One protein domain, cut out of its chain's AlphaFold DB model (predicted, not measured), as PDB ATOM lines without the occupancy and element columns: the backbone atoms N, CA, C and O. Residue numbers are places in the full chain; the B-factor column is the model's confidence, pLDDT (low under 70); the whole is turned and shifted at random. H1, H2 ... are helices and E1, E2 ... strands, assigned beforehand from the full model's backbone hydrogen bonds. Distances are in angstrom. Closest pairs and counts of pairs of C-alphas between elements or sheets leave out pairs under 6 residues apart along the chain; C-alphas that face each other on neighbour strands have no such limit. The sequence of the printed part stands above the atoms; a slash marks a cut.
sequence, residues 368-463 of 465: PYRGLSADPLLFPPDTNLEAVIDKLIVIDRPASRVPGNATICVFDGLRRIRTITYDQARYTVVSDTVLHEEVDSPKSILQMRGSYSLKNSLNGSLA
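Overview. This is residues 368 to 463 of the 465 residues of an uncharacterized protein of Candidatus Peregrinibacteria bacterium CG2_30_44_17 (UniProt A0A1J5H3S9). A small, strongly twisted sheet of four antiparallel strands in a row, E1 to E4, forms the body, and a long helix, H2, runs off from it as an arm, reaching the sheet with residues 444 to 449, while residues 457 to 463, of which 457 to 461 belong to H2, stick out. The short helix H1 only grazes the sheet, and the long unnamed stretch 368 to 385 lies at the periphery before it. The printed part has 96 residues with two named helices and four named strands, in the order H1, E1, E2, E3, E4, H2, and its class is mixed, helices and strands. The whole is compact, with a radius of gyration of the C-alphas of 14.1 A and spans of 44 by 34 by 22 A, the longest made with the arm H2.

Arrangement. After residues 368 to 385, which hold no named element, comes H1, residues 386 to 389, and a tight link leads to E1, residues 393 to 395. E2, residues 405 to 411, forms an antiparallel hairpin with E1 at 121 degrees, where N 395 and O 409 are within hydrogen-bond range at 2.8 A. E3, residues 417 to 423, forms a hairpin with E2 at 154 degrees, with N 408 and O 420 at 2.9 A and N 422 and O 406 at 2.8 A. E4, residues 428 to 436, forms a hairpin with E3 at 161 degrees, with N 419 and O 433 at 2.8 A. The four strands make a meander, each the antiparallel neighbour of the one before; E1 and E4 are the edge strands and are apart. E4 bends by 53 degrees at residue 431. H1 is on the sheet but only grazes it, and H1 and E4 are near each other. H2, residues 442 to 461, is on the sheet but only grazes it with residues 444 to 449; it is near E2 and apart from H1. In H2, 14 of 16 O i to N i+4 pairs are within hydrogen-bond range, while H1 is too short for such a pair.

Along the chain. H1 begins at C-alpha 386, at (-32.983, 43.976, -30.920). E2 and E3 each measure 19.9 A from first to last C-alpha, and E4 measures 22.6 A. H2 measures 28.0 A, from C-alpha 442 at (-31.473, 20.162, -35.599) to C-alpha 461 at (-32.786, 28.359, -62.380).

Size, cuts and confidence. The two C-alphas farthest apart, those of Ala 374 and Ala 463, are 45.4 A from each other. The printed part has no cut and no long link. The mean pLDDT of the printed part is 81.1, and it is under 70 at residue 376, residues 398 to 401 and residues 450 to 463.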
ATOM      1  N   PRO A 368     -26.292  41.078 -29.772       86.75
ATOM      2  CA  PRO A 368     -25.453  40.060 -29.149       86.75
ATOM      3  C   PRO A 368     -26.304  38.889 -28.651       86.75
ATOM      4  O   PRO A 368     -27.236  39.093 -27.883       86.75
ATOM      5  N   TYR A 369     -25.962  37.662 -29.029       91.56
ATOM      6  CA  TYR A 369     -26.635  36.473 -28.524       91.56
ATOM      7  C   TYR A 369     -26.212  36.200 -27.074       91.56
ATOM      8  O   TYR A 369     -25.044  35.922 -26.789       91.56
ATOM      9  N   ARG A 370     -27.166  36.289 -26.149       89.00
ATOM     10  CA  ARG A 370     -26.973  36.143 -24.698       89.00
ATOM     11  C   ARG A 370     -27.342  34.755 -24.169       89.00
ATOM     12  O   ARG A 370     -27.313  34.549 -22.958       89.00
ATOM     13  N   GLY A 371     -27.635  33.813 -25.065       90.06
ATOM     14  CA  GLY A 371     -28.201  32.511 -24.722       90.06
ATOM     15  C   GLY A 371     -29.726  32.535 -24.742       90.06
ATOM     16  O   GLY A 371     -30.350  33.599 -24.721       90.06
ATOM     17  N   LEU A 372     -30.333  31.352 -24.792       91.94
ATOM     18  CA  LEU A 372     -31.787  31.232 -24.806       91.94
ATOM     19  C   LEU A 372     -32.399  31.674 -23.473       91.94
ATOM     20  O   LEU A 372     -31.956  31.269 -22.398       91.94
ATOM     21  N   SER A 373     -33.459  32.483 -23.545       86.12
ATOM     22  CA  SER A 373     -34.259  32.822 -22.363       86.12
ATOM     23  C   SER A 373     -35.063  31.613 -21.889       86.12
ATOM     24  O   SER A 373     -35.762  30.990 -22.688       86.12
ATOM     25  N   ALA A 374     -35.030  31.340 -20.582       74.31
ATOM     26  CA  ALA A 374     -35.885  30.339 -19.940       74.31
ATOM     27  C   ALA A 374     -37.367  30.760 -19.877       74.31
ATOM     28  O   ALA A 374     -38.231  29.915 -19.660       74.31
ATOM     29  N   ASP A 375     -37.662  32.044 -20.098       74.56
ATOM     30  CA  ASP A 375     -39.021  32.589 -20.158       74.56
ATOM     31  C   ASP A 375     -39.254  33.293 -21.507       74.56
ATOM     32  O   ASP A 375     -39.147  34.520 -21.611       74.56
ATOM     33  N   PRO A 376     -39.447  32.545 -22.608       64.25
ATOM     34  CA  PRO A 376     -39.700  33.142 -23.905       64.25
ATOM     35  C   PRO A 376     -41.200  33.405 -24.034       64.25
ATOM     36  O   PRO A 376     -41.930  32.679 -24.714       64.25
ATOM     37  N   LEU A 377     -41.672  34.474 -23.398       81.94
ATOM     38  CA  LEU A 377     -42.983  35.023 -23.727       81.94
ATOM     39  C   LEU A 377     -43.022  35.407 -25.217       81.94
ATOM     40  O   LEU A 377     -42.000  35.724 -25.841       81.94
ATOM     41  N   LEU A 378     -44.212  35.317 -25.811       87.62
ATOM     42  CA  LEU A 378     -44.452  35.933 -27.113       87.62
ATOM     43  C   LEU A 378     -44.324  37.443 -26.943       87.62
ATOM     44  O   LEU A 378     -44.857  38.004 -25.984       87.62
ATOM     45  N   PHE A 379     -43.589  38.087 -27.843       89.94
ATOM     46  CA  PHE A 379     -43.350  39.513 -27.718       89.94
ATOM     47  C   PHE A 379     -44.561  40.281 -28.252       89.94
ATOM     48  O   PHE A 379     -45.042  39.976 -29.349       89.94
ATOM     49  N   PRO A 380     -45.091  41.258 -27.494       93.50
ATOM     50  CA  PRO A 380     -46.213  42.048 -27.963       93.50
ATOM     51  C   PRO A 380     -45.804  42.902 -29.175       93.50
ATOM     52  O   PRO A 380     -44.614  43.200 -29.352       93.50
ATOM     53  N   PRO A 381     -46.777  43.332 -29.996       96.38
ATOM     54  CA  PRO A 381     -46.532  44.323 -31.032       96.38
ATOM     55  C   PRO A 381     -45.823  45.569 -30.483       96.38
ATOM     56  O   PRO A 381     -45.938  45.903 -29.305       96.38
ATOM     57  N   ASP A 382     -45.070  46.230 -31.354       96.00
ATOM     58  CA  ASP A 382     -44.239  47.403 -31.088       96.00
ATOM     59  C   ASP A 382     -43.027  47.173 -30.155       96.00
ATOM     60  O   ASP A 382     -42.262  48.103 -29.895       96.00
ATOM     61  N   THR A 383     -42.759  45.932 -29.724       95.25
ATOM     62  CA  THR A 383     -41.514  45.593 -29.008       95.25
ATOM     63  C   THR A 383     -40.294  45.812 -29.904       95.25
ATOM     64  O   THR A 383     -40.288  45.381 -31.057       95.25
ATOM     65  N   ASN A 384     -39.232  46.434 -29.379       94.62
ATOM     66  CA  ASN A 384     -37.965  46.605 -30.096       94.62
ATOM     67  C   ASN A 384     -37.355  45.238 -30.472       94.62
ATOM     68  O   ASN A 384     -37.132  44.393 -29.606       94.62
ATOM     69  N   LEU A 385     -37.065  45.035 -31.759       94.19
ATOM     70  CA  LEU A 385     -36.596  43.756 -32.291       94.19
ATOM     71  C   LEU A 385     -35.222  43.338 -31.747       94.19
ATOM     72  O   LEU A 385     -34.995  42.147 -31.557       94.19
ATOM     73  N   GLU A 386     -34.313  44.276 -31.473       91.31
ATOM     74  CA  GLU A 386     -32.983  43.976 -30.920       91.31
ATOM     75  C   GLU A 386     -33.091  43.299 -29.549       91.31
ATOM     76  O   GLU A 386     -32.457  42.272 -29.312       91.31
ATOM     77  N   ALA A 387     -33.975  43.811 -28.687       89.69
ATOM     78  CA  ALA A 387     -34.251  43.253 -27.360       89.69
ATOM     79  C   ALA A 387     -34.958  41.885 -27.394       89.69
ATOM     80  O   ALA A 387     -35.058  41.205 -26.371       89.69
ATOM     81  N   VAL A 388     -35.483  41.504 -28.560       91.50
ATOM     82  CA  VAL A 388     -36.131  40.214 -28.798       91.50
ATOM     83  C   VAL A 388     -35.107  39.188 -29.265       91.50
ATOM     84  O   VAL A 388     -35.025  38.089 -28.718       91.50
ATOM     85  N   ILE A 389     -34.307  39.537 -30.272       93.44
ATOM     86  CA  ILE A 389     -33.411  38.584 -30.937       93.44
ATOM     87  C   ILE A 389     -32.078  38.366 -30.198       93.44
ATOM     88  O   ILE A 389     -31.310  37.494 -30.606       93.44
ATOM     89  N   ASP A 390     -31.803  39.093 -29.105       91.88
ATOM     90  CA  ASP A 390     -30.635  38.874 -28.231       91.88
ATOM     91  C   ASP A 390     -30.727  37.568 -27.413       91.88
ATOM     92  O   ASP A 390     -29.713  37.060 -26.937       91.88
ATOM     93  N   LYS A 391     -31.928  36.992 -27.284       92.19
ATOM     94  CA  LYS A 391     -32.219  35.762 -26.517       92.19
ATOM     95  C   LYS A 391     -32.757  34.617 -27.370       92.19
ATOM     96  O   LYS A 391     -33.336  33.661 -26.849       92.19
ATOM     97  N   LEU A 392     -32.621  34.740 -28.684       94.44
ATOM     98  CA  LEU A 392     -33.169  33.814 -29.663       94.44
ATOM     99  C   LEU A 392     -32.096  33.460 -30.684       94.44
ATOM    100  O   LEU A 392     -31.236  34.280 -31.001       94.44
ATOM    101  N   ILE A 393     -32.181  32.258 -31.245       95.06
ATOM    102  CA  ILE A 393     -31.362  31.889 -32.400       95.06
ATOM    103  C   ILE A 393     -32.148  32.248 -33.655       95.06
ATOM    104  O   ILE A 393     -33.167  31.624 -33.948       95.06
ATOM    105  N   VAL A 394     -31.692  33.255 -34.400       93.81
ATOM    106  CA  VAL A 394     -32.280  33.618 -35.694       93.81
ATOM    107  C   VAL A 394     -31.890  32.573 -36.733       93.81
ATOM    108  O   VAL A 394     -30.712  32.335 -36.985       93.81
ATOM    109  N   ILE A 395     -32.891  31.979 -37.371       90.88
ATOM    110  CA  ILE A 395     -32.735  30.970 -38.415       90.88
ATOM    111  C   ILE A 395     -32.850  31.672 -39.767       90.88
ATOM    112  O   ILE A 395     -33.848  32.343 -40.048       90.88
ATOM    113  N   ASP A 396     -31.839  31.497 -40.621       79.69
ATOM    114  CA  ASP A 396     -31.842  32.037 -41.981       79.69
ATOM    115  C   ASP A 396     -33.043  31.503 -42.770       79.69
ATOM    116  O   ASP A 396     -33.108  30.325 -43.147       79.69
ATOM    117  N   ARG A 397     -33.995  32.399 -43.026       71.94
ATOM    118  CA  ARG A 397     -35.144  32.175 -43.891       71.94
ATOM    119  C   ARG A 397     -35.219  33.339 -44.871       71.94
ATOM    120  O   ARG A 397     -35.046  34.486 -44.454       71.94
ATOM    121  N   PRO A 398     -35.497  33.089 -46.162       59.47
ATOM    122  CA  PRO A 398     -35.785  34.172 -47.087       59.47
ATOM    123  C   PRO A 398     -36.992  34.939 -46.549       59.47
ATOM    124  O   PRO A 398     -38.096  34.397 -46.503       59.47
ATOM    125  N   ALA A 399     -36.759  36.175 -46.104       58.06
ATOM    126  CA  ALA A 399     -37.819  37.041 -45.620       58.06
ATOM    127  C   ALA A 399     -38.917  37.116 -46.688       58.06
ATOM    128  O   ALA A 399     -38.639  37.438 -47.850       58.06
ATOM    129  N   SER A 400     -40.162  36.813 -46.312       62.16
ATOM    130  CA  SER A 400     -41.294  37.151 -47.165       62.16
ATOM    131  C   SER A 400     -41.311  38.666 -47.309       62.16
ATOM    132  O   SER A 400     -41.392  39.385 -46.315       62.16
ATOM    133  N   ARG A 401     -41.186  39.150 -48.546       59.09
ATOM    134  CA  ARG A 401     -41.215  40.580 -48.847       59.09
ATOM    135  C   ARG A 401     -42.661  41.042 -48.901       59.09
ATOM    136  O   ARG A 401     -43.230  41.184 -49.979       59.09
ATOM    137  N   VAL A 402     -43.255  41.243 -47.733       71.75
ATOM    138  CA  VAL A 402     -44.428  42.106 -47.636       71.75
ATOM    139  C   VAL A 402     -43.891  43.540 -47.635       71.75
ATOM    140  O   VAL A 402     -42.970  43.826 -46.877       71.75
ATOM    141  N   PRO A 403     -44.370  44.456 -48.490       79.94
ATOM    142  CA  PRO A 403     -43.921  45.844 -48.439       79.94
ATOM    143  C   PRO A 403     -44.033  46.406 -47.011       79.94
ATOM    144  O   PRO A 403     -45.097  46.329 -46.404       79.94
ATOM    145  N   GLY A 404     -42.925  46.915 -46.465       85.75
ATOM    146  CA  GLY A 404     -42.847  47.488 -45.114       85.75
ATOM    147  C   GLY A 404     -42.570  46.492 -43.980       85.75
ATOM    148  O   GLY A 404     -42.008  46.897 -42.967       85.75
ATOM    149  N   ASN A 405     -42.861  45.200 -44.159       90.81
ATOM    150  CA  ASN A 405     -42.688  44.181 -43.120       90.81
ATOM    151  C   ASN A 405     -41.766  43.052 -43.585       90.81
ATOM    152  O   ASN A 405     -41.809  42.606 -44.730       90.81
ATOM    153  N   ALA A 406     -40.964  42.521 -42.671       89.94
ATOM    154  CA  ALA A 406     -40.224  41.293 -42.910       89.94
ATOM    155  C   ALA A 406     -40.500  40.267 -41.832       89.94
ATOM    156  O   ALA A 406     -40.990  40.571 -40.751       89.94
ATOM    157  N   THR A 407     -40.184  39.027 -42.169       91.94
ATOM    158  CA  THR A 407     -40.483  37.877 -41.341       91.94
ATOM    159  C   THR A 407     -39.225  37.039 -41.180       91.94
ATOM    160  O   THR A 407     -38.606  36.658 -42.175       91.94
ATOM    161  N   ILE A 408     -38.862  36.744 -39.934       92.31
ATOM    162  CA  ILE A 408     -37.762  35.845 -39.573       92.31
ATOM    163  C   ILE A 408     -38.289  34.610 -38.856       92.31
ATOM    164  O   ILE A 408     -39.340  34.647 -38.216       92.31
ATOM    165  N   CYS A 409     -37.528  33.522 -38.946       93.00
ATOM    166  CA  CYS A 409     -37.704  32.383 -38.060       93.00
ATOM    167  C   CYS A 409     -36.701  32.448 -36.925       93.00
ATOM    168  O   CYS A 409     -35.559  32.858 -37.121       93.00
ATOM    169  N   VAL A 410     -37.136  32.016 -35.752       94.12
ATOM    170  CA  VAL A 410     -36.304  31.982 -34.557       94.12
ATOM    171  C   VAL A 410     -36.529  30.684 -33.795       94.12
ATOM    172  O   VAL A 410     -37.625  30.125 -33.834       94.12
ATOM    173  N   PHE A 411     -35.494  30.225 -33.103       94.31
ATOM    174  CA  PHE A 411     -35.569  29.166 -32.105       94.31
ATOM    175  C   PHE A 411     -35.423  29.769 -30.706       94.31
ATOM    176  O   PHE A 411     -34.559  30.625 -30.489       94.31
ATOM    177  N   ASP A 412     -36.283  29.346 -29.777       94.19
ATOM    178  CA  ASP A 412     -36.342  29.876 -28.412       94.19
ATOM    179  C   ASP A 412     -36.019  28.834 -27.327       94.19
ATOM    180  O   ASP A 412     -35.864  27.643 -27.593       94.19
ATOM    181  N   GLY A 413     -35.917  29.290 -26.074       91.06
ATOM    182  CA  GLY A 413     -35.564  28.438 -24.932       91.06
ATOM    183  C   GLY A 413     -36.609  27.399 -24.529       91.06
ATOM    184  O   GLY A 413     -36.282  26.498 -23.763       91.06
ATOM    185  N   LEU A 414     -37.830  27.464 -25.074       92.50
ATOM    186  CA  LEU A 414     -38.849  26.418 -24.919       92.50
ATOM    187  C   LEU A 414     -38.809  25.406 -26.066       92.50
ATOM    188  O   LEU A 414     -39.736  24.618 -26.233       92.50
ATOM    189  N   ARG A 415     -37.728  25.416 -26.854       92.25
ATOM    190  CA  ARG A 415     -37.532  24.540 -28.008       92.25
ATOM    191  C   ARG A 415     -38.625  24.696 -29.058       92.25
ATOM    192  O   ARG A 415     -39.041  23.732 -29.694       92.25
ATOM    193  N   ARG A 416     -39.107  25.922 -29.245       92.69
ATOM    194  CA  ARG A 416     -40.110  26.229 -30.262       92.69
ATOM    195  C   ARG A 416     -39.461  26.901 -31.450       92.69
ATOM    196  O   ARG A 416     -38.495  27.650 -31.314       92.69
ATOM    197  N   ILE A 417     -40.063  26.691 -32.611       92.25
ATOM    198  CA  ILE A 417     -39.819  27.520 -33.785       92.25
ATOM    199  C   ILE A 417     -40.907  28.560 -33.831       92.25
ATOM    200  O   ILE A 417     -42.091  28.230 -33.873       92.25
ATOM    201  N   ARG A 418     -40.496  29.819 -33.874       93.06
ATOM    202  CA  ARG A 418     -41.399  30.951 -34.017       93.06
ATOM    203  C   ARG A 418     -41.152  31.680 -35.317       93.06
ATOM    204  O   ARG A 418     -40.085  31.592 -35.926       93.06
ATOM    205  N   THR A 419     -42.176  32.396 -35.736       93.50
ATOM    206  CA  THR A 419     -42.115  33.384 -36.791       93.50
ATOM    207  C   THR A 419     -42.341  34.747 -36.176       93.50
ATOM    208  O   THR A 419     -43.390  34.988 -35.588       93.50
ATOM    209  N   ILE A 420     -41.369  35.637 -36.350       94.06
ATOM    210  CA  ILE A 420     -41.492  37.033 -35.941       94.06
ATOM    211  C   ILE A 420     -41.618  37.865 -37.205       94.06
ATOM    212  O   ILE A 420     -40.706  37.887 -38.034       94.06
ATOM    213  N   THR A 421     -42.753  38.537 -37.355       94.56
ATOM    214  CA  THR A 421     -42.924  39.596 -38.350       94.56
ATOM    215  C   THR A 421     -42.608  40.923 -37.685       94.56
ATOM    216  O   THR A 421     -43.070  41.168 -36.576       94.56
ATOM    217  N   TYR A 422     -41.835  41.774 -38.346       94.88
ATOM    218  CA  TYR A 422     -41.418  43.075 -37.838       94.88
ATOM    219  C   TYR A 422     -41.511  44.142 -38.925       94.88
ATOM    220  O   TYR A 422     -41.404  43.853 -40.121       94.88
ATOM    221  N   ASP A 423     -41.690  45.380 -38.482       94.62
ATOM    222  CA  ASP A 423     -41.660  46.577 -39.310       94.62
ATOM    223  C   ASP A 423     -40.204  46.881 -39.684       94.62
ATOM    224  O   ASP A 423     -39.351  47.057 -38.813       94.62
ATOM    225  N   GLN A 424     -39.888  46.922 -40.979       91.50
ATOM    226  CA  GLN A 424     -38.510  47.104 -41.444       91.50
ATOM    227  C   GLN A 424     -37.978  48.526 -41.243       91.50
ATOM    228  O   GLN A 424     -36.761  48.709 -41.259       91.50
ATOM    229  N   ALA A 425     -38.861  49.520 -41.116       90.44
ATOM    230  CA  ALA A 425     -38.500  50.917 -40.896       90.44
ATOM    231  C   ALA A 425     -38.364  51.236 -39.407       90.44
ATOM    232  O   ALA A 425     -37.553  52.074 -39.039       90.44
ATOM    233  N   ARG A 426     -39.152  50.583 -38.549       94.12
ATOM    234  CA  ARG A 426     -39.134  50.826 -37.097       94.12
ATOM    235  C   ARG A 426     -38.337  49.790 -36.313       94.12
ATOM    236  O   ARG A 426     -38.003  50.038 -35.162       94.12
ATOM    237  N   TYR A 427     -38.033  48.642 -36.917       93.50
ATOM    238  CA  TYR A 427     -37.445  47.481 -36.242       93.50
ATOM    239  C   TYR A 427     -38.222  47.087 -34.986       93.50
ATOM    240  O   TYR A 427     -37.646  46.781 -33.941       93.50
ATOM    241  N   THR A 428     -39.547  47.091 -35.095       96.12
ATOM    242  CA  THR A 428     -40.446  46.675 -34.023       96.12
ATOM    243  C   THR A 428     -41.256  45.455 -34.430       96.12
ATOM    244  O   THR A 428     -41.595  45.274 -35.600       96.12
ATOM    245  N   VAL A 429     -41.558  44.594 -33.461       96.31
ATOM    246  CA  VAL A 429     -42.387  43.403 -33.662       96.31
ATOM    247  C   VAL A 429     -43.785  43.823 -34.118       96.31
ATOM    248  O   VAL A 429     -44.411  44.695 -33.533       96.31
ATOM    249  N   VAL A 430     -44.289  43.182 -35.164       96.56
ATOM    250  CA  VAL A 430     -45.675  43.291 -35.641       96.56
ATOM    251  C   VAL A 430     -46.475  42.086 -35.160       96.56
ATOM    252  O   VAL A 430     -47.597  42.228 -34.683       96.56
ATOM    253  N   SER A 431     -45.899  40.890 -35.281       95.75
ATOM    254  CA  SER A 431     -46.501  39.658 -34.783       95.75
ATOM    255  C   SER A 431     -45.443  38.620 -34.448       95.75
ATOM    256  O   SER A 431     -44.345  38.621 -35.005       95.75
ATOM    257  N   ASP A 432     -45.803  37.718 -33.545       95.50
ATOM    258  CA  ASP A 432     -44.928  36.678 -33.032       95.50
ATOM    259  C   ASP A 432     -45.739  35.406 -32.808       95.50
ATOM    260  O   ASP A 432     -46.630  35.359 -31.957       95.50
ATOM    261  N   THR A 433     -45.499  34.402 -33.644       94.62
ATOM    262  CA  THR A 433     -46.325  33.197 -33.703       94.62
ATOM    263  C   THR A 433     -45.476  31.947 -33.585       94.62
ATOM    264  O   THR A 433     -44.415  31.832 -34.197       94.62
ATOM    265  N   VAL A 434     -45.950  30.970 -32.815       94.69
ATOM    266  CA  VAL A 434     -45.334  29.642 -32.757       94.69
ATOM    267  C   VAL A 434     -45.712  28.876 -34.026       94.69
ATOM    268  O   VAL A 434     -46.887  28.743 -34.349       94.69
ATOM    269  N   LEU A 435     -44.708  28.399 -34.761       90.75
ATOM    270  CA  LEU A 435     -44.886  27.514 -35.913       90.75
ATOM    271  C   LEU A 435     -44.809  26.043 -35.529       90.75
ATOM    272  O   LEU A 435     -45.516  25.220 -36.103       90.75
ATOM    273  N   HIS A 436     -43.889  25.715 -34.628       90.31
ATOM    274  CA  HIS A 436     -43.629  24.346 -34.225       90.31
ATOM    275  C   HIS A 436     -43.226  24.304 -32.758       90.31
ATOM    276  O   HIS A 436     -42.477  25.166 -32.292       90.31
ATOM    277  N   GLU A 437     -43.726  23.299 -32.053       92.75
ATOM    278  CA  GLU A 437     -43.420  23.033 -30.654       92.75
ATOM    279  C   GLU A 437     -42.512  21.809 -30.543       92.75
ATOM    280  O   GLU A 437     -42.439  21.007 -31.472       92.75
ATOM    281  N   GLU A 438     -41.822  21.691 -29.408       88.12
ATOM    282  CA  GLU A 438     -41.064  20.491 -29.029       88.12
ATOM    283  C   GLU A 438     -39.981  20.061 -30.033       88.12
ATOM    284  O   GLU A 438     -39.783  18.879 -30.306       88.12
ATOM    285  N   VAL A 439     -39.212  21.016 -30.556       88.69
ATOM    286  CA  VAL A 439     -38.040  20.704 -31.380       88.69
ATOM    287  C   VAL A 439     -37.008  19.953 -30.549       88.69
ATOM    288  O   VAL A 439     -36.402  20.491 -29.624       88.69
ATOM    289  N   ASP A 440     -36.766  18.706 -30.918       89.00
ATOM    290  CA  ASP A 440     -35.832  17.812 -30.238       89.00
ATOM    291  C   ASP A 440     -34.496  17.657 -30.976       89.00
ATOM    292  O   ASP A 440     -33.524  17.155 -30.410       89.00
ATOM    293  N   SER A 441     -34.438  18.095 -32.236       86.88
ATOM    294  CA  SER A 441     -33.321  17.819 -33.132       86.88
ATOM    295  C   SER A 441     -33.076  18.939 -34.155       86.88
ATOM    296  O   SER A 441     -34.027  19.554 -34.656       86.88
ATOM    297  N   PRO A 442     -31.811  19.171 -34.568       81.50
ATOM    298  CA  PRO A 442     -31.473  20.162 -35.599       81.50
ATOM    299  C   PRO A 442     -32.046  19.822 -36.985       81.50
ATOM    300  O   PRO A 442     -32.205  20.701 -37.833       81.50
ATOM    301  N   LYS A 443     -32.393  18.548 -37.216       82.88
ATOM    302  CA  LYS A 443     -32.989  18.065 -38.466       82.88
ATOM    303  C   LYS A 443     -34.289  18.795 -38.799       82.88
ATOM    304  O   LYS A 443     -34.474  19.195 -39.944       82.88
ATOM    305  N   SER A 444     -35.148  19.029 -37.806       78.19
ATOM    306  CA  SER A 444     -36.399  19.782 -37.984       78.19
ATOM    307  C   SER A 444     -36.146  21.189 -38.551       78.19
ATOM    308  O   SER A 444     -36.837  21.642 -39.464       78.19
ATOM    309  N   ILE A 445     -35.083  21.856 -38.092       75.25
ATOM    310  CA  ILE A 445     -34.693  23.196 -38.537       75.25
ATOM    311  C   ILE A 445     -34.137  23.179 -39.953       75.25
ATOM    312  O   ILE A 445     -34.513  24.008 -40.787       75.25
ATOM    313  N   LEU A 446     -33.271  22.219 -40.258       73.31
ATOM    314  CA  LEU A 446     -32.680  22.107 -41.586       73.31
ATOM    315  C   LEU A 446     -33.696  21.683 -42.643       73.31
ATOM    316  O   LEU A 446     -33.662  22.224 -43.747       73.31
ATOM    317  N   GLN A 447     -34.672  20.842 -42.301       72.56
ATOM    318  CA  GLN A 447     -35.801  20.536 -43.180       72.56
ATOM    319  C   GLN A 447     -36.632  21.784 -43.497       72.56
ATOM    320  O   GLN A 447     -37.044  21.973 -44.649       72.56
ATOM    321  N   MET A 448     -36.817  22.688 -42.526       70.81
ATOM    322  CA  MET A 448     -37.436  23.990 -42.780       70.81
ATOM    323  C   MET A 448     -36.552  24.894 -43.648       70.81
ATOM    324  O   MET A 448     -37.081  25.600 -44.495       70.81
ATOM    325  N   ARG A 449     -35.218  24.879 -43.528       70.31
ATOM    326  CA  ARG A 449     -34.352  25.641 -44.456       70.31
ATOM    327  C   ARG A 449     -34.401  25.058 -45.875       70.31
ATOM    328  O   ARG A 449     -34.601  25.794 -46.845       70.31
ATOM    329  N   GLY A 450     -34.264  23.739 -45.999       63.41
ATOM    330  CA  GLY A 450     -34.202  22.997 -47.260       63.41
ATOM    331  C   GLY A 450     -35.495  23.068 -48.071       63.41
ATOM    332  O   GLY A 450     -35.452  23.394 -49.258       63.41
ATOM    333  N   SER A 451     -36.651  22.884 -47.423       59.28
ATOM    334  CA  SER A 451     -37.975  22.974 -48.068       59.28
ATOM    335  C   SER A 451     -38.233  24.326 -48.741       59.28
ATOM    336  O   SER A 451     -38.986  24.402 -49.713       59.28
ATOM    337  N   TYR A 452     -37.602  25.395 -48.249       53.16
ATOM    338  CA  TYR A 452     -37.737  26.744 -48.799       53.16
ATOM    339  C   TYR A 452     -36.607  27.096 -49.774       53.16
ATOM    340  O   TYR A 452     -36.868  27.708 -50.812       53.16
ATOM    341  N   SER A 453     -35.367  26.679 -49.491       51.19
ATOM    342  CA  SER A 453     -34.223  26.924 -50.377       51.19
ATOM    343  C   SER A 453     -34.365  26.189 -51.711       51.19
ATOM    344  O   SER A 453     -34.145  26.807 -52.748       51.19
ATOM    345  N   LEU A 454     -34.782  24.914 -51.707       47.94
ATOM    346  CA  LEU A 454     -34.960  24.119 -52.933       47.94
ATOM    347  C   LEU A 454     -36.062  24.690 -53.835       47.94
ATOM    348  O   LEU A 454     -35.880  24.784 -55.049       47.94
ATOM    349  N   LYS A 455     -37.179  25.144 -53.249       50.41
ATOM    350  CA  LYS A 455     -38.265  25.800 -53.999       50.41
ATOM    351  C   LYS A 455     -37.793  27.090 -54.675       50.41
ATOM    352  O   LYS A 455     -38.127  27.332 -55.831       50.41
ATOM    353  N   ASN A 456     -36.969  27.887 -53.998       46.62
ATOM    354  CA  ASN A 456     -36.455  29.136 -54.561       46.62
ATOM    355  C   ASN A 456     -35.322  28.922 -55.579       46.62
ATOM    356  O   ASN A 456     -35.263  29.644 -56.573       46.62
ATOM    357  N   SER A 457     -34.447  27.928 -55.386       41.78
ATOM    358  CA  SER A 457     -33.376  27.620 -56.345       41.78
ATOM    359  C   SER A 457     -33.899  26.999 -57.642       41.78
ATOM    360  O   SER A 457     -33.368  27.300 -58.711       41.78
ATOM    361  N   LEU A 458     -34.955  26.180 -57.575       41.06
ATOM    362  CA  LEU A 458     -35.607  25.620 -58.764       41.06
ATOM    363  C   LEU A 458     -36.344  26.703 -59.565       41.06
ATOM    364  O   LEU A 458     -36.205  26.756 -60.785       41.06
ATOM    365  N   ASN A 459     -37.025  27.631 -58.886       39.41
ATOM    366  CA  ASN A 459     -37.721  28.738 -59.550       39.41
ATOM    367  C   ASN A 459     -36.764  29.785 -60.149       39.41
ATOM    368  O   ASN A 459     -37.082  30.383 -61.171       39.41
ATOM    369  N   GLY A 460     -35.585  30.002 -59.553       35.53
ATOM    370  CA  GLY A 460     -34.572  30.909 -60.107       35.53
ATOM    371  C   GLY A 460     -33.804  30.327 -61.300       35.53
ATOM    372  O   GLY A 460     -33.451  31.059 -62.220       35.53
ATOM    373  N   SER A 461     -33.570  29.012 -61.317       31.77
ATOM    374  CA  SER A 461     -32.786  28.359 -62.380       31.77
ATOM    375  C   SER A 461     -33.599  28.130 -63.662       31.77
ATOM    376  O   SER A 461     -33.039  28.208 -64.749       31.77
ATOM    377  N   LEU A 462     -34.920  27.934 -63.554       29.98
ATOM    378  CA  LEU A 462     -35.832  27.837 -64.706       29.98
ATOM    379  C   LEU A 462     -36.159  29.189 -65.361       29.98
ATOM    380  O   LEU A 462     -36.703  29.207 -66.454       29.98
ATOM    381  N   ALA A 463     -35.833  30.313 -64.719       29.16
ATOM    382  CA  ALA A 463     -35.988  31.646 -65.309       29.16
ATOM    383  C   ALA A 463     -34.742  32.114 -66.089       29.16
ATOM    384  O   ALA A 463     -34.737  33.216 -66.633       29.16
TER     385      ALA A 463